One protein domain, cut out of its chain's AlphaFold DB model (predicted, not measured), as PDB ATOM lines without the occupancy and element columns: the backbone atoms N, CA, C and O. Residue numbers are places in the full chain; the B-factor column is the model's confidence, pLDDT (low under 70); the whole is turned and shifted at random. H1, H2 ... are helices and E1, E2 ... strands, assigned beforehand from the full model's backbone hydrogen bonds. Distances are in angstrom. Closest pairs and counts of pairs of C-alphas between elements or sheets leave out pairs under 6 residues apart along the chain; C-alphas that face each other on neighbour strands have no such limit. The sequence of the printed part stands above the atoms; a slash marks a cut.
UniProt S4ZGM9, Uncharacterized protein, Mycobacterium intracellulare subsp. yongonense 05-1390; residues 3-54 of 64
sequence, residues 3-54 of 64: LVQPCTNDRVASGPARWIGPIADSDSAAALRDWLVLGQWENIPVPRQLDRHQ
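What this domain is: This is residues 3 to 54 of the 64 residues of an uncharacterized protein of Mycobacterium intracellulare subsp. yongonense 05-1390 (UniProt S4ZGM9). This is a domain with little regular structure: a long looped arm, residues 3 to 17, folds back near Asp 10 to lead into the short strand E1, and the one long helix, H1, lies toward the other end of the longest axis, followed by the small helix H2. The printed part has 52 residues, with E1, H1 and H2 in that order; the class is mostly helix, though named elements hold only 19 residues. It is compact, with a radius of gyration of the C-alphas of 11.3 A, and only just elongated, spanning 32 by 21 by 16 A.

How they stand to each other: Residues 3 to 4 pair antiparallel with residues 18 to 19 of E1, residues 18 to 20, which pairs with no named strand. H1, residues 26 to 37, is only just apart from E1, the closest C-alphas being 8.3 A apart. H2, residues 40 to 43, is close to H1 but not clearly touching; their closest C-alphas, of Trp 35 and Trp 41, are 6.1 A apart. E1 and H2 are apart. In H1 every O i to N i+4 pair is within hydrogen-bond range; H2 is too short for one.

Where its parts are: E1 begins at C-alpha 18 (20.124, 38.517, -16.240) and measures 6.4 A. H1 measures 16.1 A from C-alpha 26 (33.819, 38.537, -1.115). H2 measures 5.7 A, ending at C-alpha 43 (28.402, 42.538, -24.264).

The domain as a whole: The C-alphas of Asp 10 and Asp 25, the two farthest apart, are 32.3 A apart. The printed part has no cut, and both links are tight. Residues 53 to 54 have pLDDT under 70.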
ATOM      1  N   LEU A   3      20.237  40.790  -9.826       87.69
ATOM      2  CA  LEU A   3      19.570  40.880 -11.124       87.69
ATOM      3  C   LEU A   3      20.078  42.136 -11.828       87.69
ATOM      4  O   LEU A   3      20.056  43.215 -11.243       87.69
ATOM      5  N   VAL A   4      20.524  41.993 -13.072       89.06
ATOM      6  CA  VAL A   4      20.963  43.118 -13.904       89.06
ATOM      7  C   VAL A   4      20.070  43.176 -15.132       89.06
ATOM      8  O   VAL A   4      19.899  42.171 -15.819       89.06
ATOM      9  N   GLN A   5      19.487  44.340 -15.403       87.88
ATOM     10  CA  GLN A   5      18.596  44.552 -16.538       87.88
ATOM     11  C   GLN A   5      19.100  45.730 -17.378       87.88
ATOM     12  O   GLN A   5      19.289  46.815 -16.822       87.88
ATOM     13  N   PRO A   6      19.276  45.551 -18.700       87.81
ATOM     14  CA  PRO A   6      19.494  46.665 -19.612       87.81
ATOM     15  C   PRO A   6      18.351  47.673 -19.504       87.81
ATOM     16  O   PRO A   6      17.176  47.299 -19.580       87.81
ATOM     17  N   CYS A   7      18.684  48.943 -19.304       89.38
ATOM     18  CA  CYS A   7      17.696  50.010 -19.268       89.38
ATOM     19  C   CYS A   7      18.226  51.292 -19.906       89.38
ATOM     20  O   CYS A   7      19.433  51.491 -20.026       89.38
ATOM     21  N   THR A   8      17.308  52.147 -20.348       88.62
ATOM     22  CA  THR A   8      17.622  53.512 -20.775       88.62
ATOM     23  C   THR A   8      18.027  54.369 -19.571       88.62
ATOM     24  O   THR A   8      17.827  53.978 -18.419       88.62
ATOM     25  N   ASN A   9      18.536  55.579 -19.818       89.62
ATOM     26  CA  ASN A   9      18.823  56.543 -18.747       89.62
ATOM     27  C   ASN A   9      17.571  56.896 -17.921       89.62
ATOM     28  O   ASN A   9      17.674  57.141 -16.721       89.62
ATOM     29  N   ASP A  10      16.387  56.812 -18.531       94.19
ATOM     30  CA  ASP A  10      15.086  56.971 -17.867       94.19
ATOM     31  C   ASP A  10      14.637  55.710 -17.104       94.19
ATOM     32  O   ASP A  10      13.490  55.605 -16.671       94.19
ATOM     33  N   ARG A  11      15.537  54.732 -16.937       87.56
ATOM     34  CA  ARG A  11      15.320  53.445 -16.258       87.56
ATOM     35  C   ARG A  11      14.228  52.579 -16.889       87.56
ATOM     36  O   ARG A  11      13.674  51.699 -16.230       87.56
ATOM     37  N   VAL A  12      13.950  52.771 -18.176       92.81
ATOM     38  CA  VAL A  12      13.018  51.922 -18.930       92.81
ATOM     39  C   VAL A  12      13.752  50.675 -19.404       92.81
ATOM     40  O   VAL A  12      14.815  50.783 -20.008       92.81
ATOM     41  N   ALA A  13      13.198  49.490 -19.136       88.12
ATOM     42  CA  ALA A  13      13.777  48.221 -19.573       88.12
ATOM     43  C   ALA A  13      13.937  48.186 -21.104       88.12
ATOM     44  O   ALA A  13      12.971  48.411 -21.829       88.12
ATOM     45  N   SER A  14      15.141  47.879 -21.588       88.75
ATOM     46  CA  SER A  14      15.453  47.819 -23.024       88.75
ATOM     47  C   SER A  14      15.791  46.410 -23.521       88.75
ATOM     48  O   SER A  14      15.987  46.207 -24.717       88.75
ATOM     49  N   GLY A  15      15.846  45.419 -22.629       84.56
ATOM     50  CA  GLY A  15      16.208  44.049 -22.979       84.56
ATOM     51  C   GLY A  15      16.005  43.052 -21.835       84.56
ATOM     52  O   GLY A  15      15.510  43.419 -20.767       84.56
ATOM     53  N   PRO A  16      16.381  41.778 -22.045       84.50
ATOM     54  CA  PRO A  16      16.169  40.724 -21.062       84.50
ATOM     55  C   PRO A  16      17.039  40.925 -19.818       84.50
ATOM     56  O   PRO A  16      18.234  41.225 -19.907       84.50
ATOM     57  N   ALA A  17      16.445  40.701 -18.647       86.69
ATOM     58  CA  ALA A  17      17.163  40.717 -17.382       86.69
ATOM     59  C   ALA A  17      18.022  39.449 -17.201       86.69
ATOM     60  O   ALA A  17      17.660  38.356 -17.641       86.69
ATOM     61  N   ARG A  18      19.165  39.592 -16.523       85.88
ATOM     62  CA  ARG A  18      20.124  38.517 -16.240       85.88
ATOM     63  C   ARG A  18      20.251  38.300 -14.740       85.88
ATOM     64  O   ARG A  18      20.644  39.204 -14.002       85.88
ATOM     65  N   TRP A  19      19.942  37.086 -14.303       86.44
ATOM     66  CA  TRP A  19      20.181  36.646 -12.933       86.44
ATOM     67  C   TRP A  19      21.647  36.273 -12.736       86.44
ATOM     68  O   TRP A  19      22.216  35.539 -13.544       86.44
ATOM     69  N   ILE A  20      22.237  36.751 -11.644       88.50
ATOM     70  CA  ILE A  20      23.650  36.575 -11.319       88.50
ATOM     71  C   ILE A  20      23.787  35.937  -9.941       88.50
ATOM     72  O   ILE A  20      23.254  36.432  -8.937       88.50
ATOM     73  N   GLY A  21      24.550  34.848  -9.890       85.12
ATOM     74  CA  GLY A  21      24.975  34.217  -8.654       85.12
ATOM     75  C   GLY A  21      25.194  32.704  -8.758       85.12
ATOM     76  O   GLY A  21      25.037  32.097  -9.823       85.12
ATOM     77  N   PRO A  22      25.527  32.060  -7.628       89.12
ATOM     78  CA  PRO A  22      25.495  32.598  -6.269       89.12
ATOM     79  C   PRO A  22      26.616  33.613  -6.010       89.12
ATOM     80  O   PRO A  22      27.702  33.501  -6.562       89.12
ATOM     81  N   ILE A  23      26.328  34.604  -5.164       89.19
ATOM     82  CA  ILE A  23      27.328  35.524  -4.602       89.19
ATOM     83  C   ILE A  23      27.477  35.070  -3.156       89.19
ATOM     84  O   ILE A  23      26.602  35.360  -2.341       89.19
ATOM     85  N   ALA A  24      28.464  34.218  -2.905       88.12
ATOM     86  CA  ALA A  24      28.595  33.475  -1.652       88.12
ATOM     87  C   ALA A  24      29.691  34.042  -0.740       88.12
ATOM     88  O   ALA A  24      29.699  33.764   0.455       88.12
ATOM     89  N   ASP A  25      30.600  34.829  -1.305       90.50
ATOM     90  CA  ASP A  25      31.821  35.302  -0.666       90.50
ATOM     91  C   ASP A  25      32.255  36.652  -1.260       90.50
ATOM     92  O   ASP A  25      31.671  37.167  -2.220       90.50
ATOM     93  N   SER A  26      33.281  37.254  -0.662       93.06
ATOM     94  CA  SER A  26      33.819  38.537  -1.115       93.06
ATOM     95  C   SER A  26      34.436  38.461  -2.512       93.06
ATOM     96  O   SER A  26      34.364  39.441  -3.249       93.06
ATOM     97  N   ASP A  27      34.977  37.309  -2.907       90.75
ATOM     98  CA  ASP A  27      35.612  37.122  -4.214       90.75
ATOM     99  C   ASP A  27      34.576  37.128  -5.343       90.75
ATOM    100  O   ASP A  27      34.739  37.812  -6.353       90.75
ATOM    101  N   SER A  28      33.451  36.436  -5.155       90.19
ATOM    102  CA  SER A  28      32.315  36.469  -6.082       90.19
ATOM    103  C   SER A  28      31.672  37.857  -6.152       90.19
ATOM    104  O   SER A  28      31.255  38.285  -7.233       90.19
ATOM    105  N   ALA A  29      31.648  38.603  -5.043       91.81
ATOM    106  CA  ALA A  29      31.219  40.001  -5.043       91.81
ATOM    107  C   ALA A  29      32.203  40.914  -5.803       91.81
ATOM    108  O   ALA A  29      31.764  41.776  -6.567       91.81
ATOM    109  N   ALA A  30      33.514  40.709  -5.645       93.12
ATOM    110  CA  ALA A  30      34.542  41.456  -6.368       93.12
ATOM    111  C   ALA A  30      34.476  41.183  -7.878       93.12
ATOM    112  O   ALA A  30      34.437  42.124  -8.665       93.12
ATOM    113  N   ALA A  31      34.339  39.915  -8.278       90.88
ATOM    114  CA  ALA A  31      34.176  39.533  -9.678       90.88
ATOM    115  C   ALA A  31      32.926  40.167 -10.315       90.88
ATOM    116  O   ALA A  31      32.972  40.618 -11.460       90.88
ATOM    117  N   LEU A  32      31.813  40.239  -9.573       91.62
ATOM    118  CA  LEU A  32      30.605  40.924 -10.035       91.62
ATOM    119  C   LEU A  32      30.837  42.429 -10.196       91.62
ATOM    120  O   LEU A  32      30.459  43.002 -11.218       91.62
ATOM    121  N   ARG A  33      31.451  43.072  -9.200       92.50
ATOM    122  CA  ARG A  33      31.766  44.502  -9.252       92.50
ATOM    123  C   ARG A  33      32.614  44.820 -10.476       92.50
ATOM    124  O   ARG A  33      32.259  45.726 -11.220       92.50
ATOM    125  N   ASP A  34      33.698  44.085 -10.689       93.00
ATOM    126  CA  ASP A  34      34.635  44.367 -11.774       93.00
ATOM    127  C   ASP A  34      33.952  44.200 -13.139       93.00
ATOM    128  O   ASP A  34      34.076  45.059 -14.008       93.00
ATOM    129  N   TRP A  35      33.116  43.170 -13.293       90.50
ATOM    130  CA  TRP A  35      32.308  42.961 -14.497       90.50
ATOM    131  C   TRP A  35      31.297  44.096 -14.762       90.50
ATOM    132  O   TRP A  35      31.094  44.495 -15.912       90.50
ATOM    133  N   LEU A  36      30.683  44.656 -13.714       90.19
ATOM    134  CA  LEU A  36      29.775  45.803 -13.837       90.19
ATOM    135  C   LEU A  36      30.522  47.102 -14.162       90.19
ATOM    136  O   LEU A  36      30.143  47.809 -15.092       90.19
ATOM    137  N   VAL A  37      31.586  47.405 -13.412       91.25
ATOM    138  CA  VAL A  37      32.367  48.648 -13.537       91.25
ATOM    139  C   VAL A  37      33.041  48.750 -14.901       91.25
ATOM    140  O   VAL A  37      33.100  49.832 -15.474       91.25
ATOM    141  N   LEU A  38      33.498  47.627 -15.457       90.12
ATOM    142  CA  LEU A  38      34.097  47.585 -16.791       90.12
ATOM    143  C   LEU A  38      33.062  47.669 -17.931       90.12
ATOM    144  O   LEU A  38      33.443  47.555 -19.094       90.12
ATOM    145  N   GLY A  39      31.762  47.804 -17.636       85.31
ATOM    146  CA  GLY A  39      30.699  47.822 -18.651       85.31
ATOM    147  C   GLY A  39      30.540  46.493 -19.398       85.31
ATOM    148  O   GLY A  39      29.834  46.402 -20.401       85.31
ATOM    149  N   GLN A  40      31.186  45.430 -18.916       86.62
ATOM    150  CA  GLN A  40      31.205  44.130 -19.583       86.62
ATOM    151  C   GLN A  40      29.837  43.455 -19.557       86.62
ATOM    152  O   GLN A  40      29.542  42.627 -20.413       86.62
ATOM    153  N   TRP A  41      28.976  43.835 -18.620       83.94
ATOM    154  CA  TRP A  41      27.643  43.270 -18.478       83.94
ATOM    155  C   TRP A  41      26.735  43.430 -19.698       83.94
ATOM    156  O   TRP A  41      25.804  42.644 -19.855       83.94
ATOM    157  N   GLU A  42      27.010  44.375 -20.593       79.38
ATOM    158  CA  GLU A  42      26.235  44.557 -21.820       79.38
ATOM    159  C   GLU A  42      26.588  43.494 -22.868       79.38
ATOM    160  O   GLU A  42      25.695  42.823 -23.389       79.38
ATOM    161  N   ASN A  43      27.887  43.262 -23.093       81.75
ATOM    162  CA  ASN A  43      28.402  42.538 -24.264       81.75
ATOM    163  C   ASN A  43      29.156  41.237 -23.940       81.75
ATOM    164  O   ASN A  43      29.399  40.425 -24.829       81.75
ATOM    165  N   ILE A  44      29.528  41.017 -22.678       83.12
ATOM    166  CA  ILE A  44      30.303  39.857 -22.227       83.12
ATOM    167  C   ILE A  44      29.396  38.919 -21.411       83.12
ATOM    168  O   ILE A  44      28.593  39.389 -20.594       83.12
ATOM    169  N   PRO A  45      29.507  37.588 -21.586       83.38
ATOM    170  CA  PRO A  45      28.811  36.620 -20.743       83.38
ATOM    171  C   PRO A  45      29.111  36.800 -19.247       83.38
ATOM    172  O   PRO A  45      30.161  37.312 -18.861       83.38
ATOM    173  N   VAL A  46      28.193  36.333 -18.397       85.06
ATOM    174  CA  VAL A  46      28.379  36.334 -16.938       85.06
ATOM    175  C   VAL A  46      29.615  35.489 -16.581       85.06
ATOM    176  O   VAL A  46      29.770  34.391 -17.130       85.06
ATOM    177  N   PRO A  47      30.492  35.944 -15.663       83.94
ATOM    178  CA  PRO A  47      31.629  35.151 -15.208       83.94
ATOM    179  C   PRO A  47      31.190  33.762 -14.736       83.94
ATOM    180  O   PRO A  47      30.235  33.631 -13.974       83.94
ATOM    181  N   ARG A  48      31.909  32.707 -15.141       83.19
ATOM    182  CA  ARG A  48      31.509  31.298 -14.924       83.19
ATOM    183  C   ARG A  48      31.145  30.960 -13.470       83.19
ATOM    184  O   ARG A  48      30.265  30.138 -13.228       83.19
ATOM    185  N   GLN A  49      31.821  31.577 -12.503       79.75
ATOM    186  CA  GLN A  49      31.564  31.384 -11.069       79.75
ATOM    187  C   GLN A  49      30.188  31.927 -10.639       79.75
ATOM    188  O   GLN A  49      29.549  31.353  -9.760       79.75
ATOM    189  N   LEU A  50      29.715  32.975 -11.314       82.88
ATOM    190  CA  LEU A  50      28.445  33.665 -11.094       82.88
ATOM    191  C   LEU A  50      27.321  33.186 -12.033       82.88
ATOM    192  O   LEU A  50      26.196  33.671 -11.937       82.88
ATOM    193  N   ASP A  51      27.615  32.247 -12.937       80.75
ATOM    194  CA  ASP A  51      26.673  31.710 -13.928       80.75
ATOM    195  C   ASP A  51      25.990  30.403 -13.481       80.75
ATOM    196  O   ASP A  51      25.207  29.793 -14.213       80.75
ATOM    197  N   ARG A  52      26.253  29.932 -12.251       70.12
ATOM    198  CA  ARG A  52      25.710  28.648 -11.756       70.12
ATOM    199  C   ARG A  52      24.175  28.609 -11.735       70.12
ATOM    200  O   ARG A  52      23.629  27.508 -11.763       70.12
ATOM    201  N   HIS A  53      23.494  29.758 -11.763       63.66
ATOM    202  CA  HIS A  53      22.031  29.851 -11.843       63.66
ATOM    203  C   HIS A  53      21.421  29.823 -13.259       63.66
ATOM    204  O   HIS A  53      20.229  29.529 -13.360       63.66
ATOM    205  N   GLN A  54      22.170  30.029 -14.356       57.78
ATOM    206  CA  GLN A  54      21.581  29.963 -15.714       57.78
ATOM    207  C   GLN A  54      21.000  28.585 -16.061       57.78
ATOM    208  O   GLN A  54      20.175  28.465 -16.967       57.78
TER     209      GLN A  54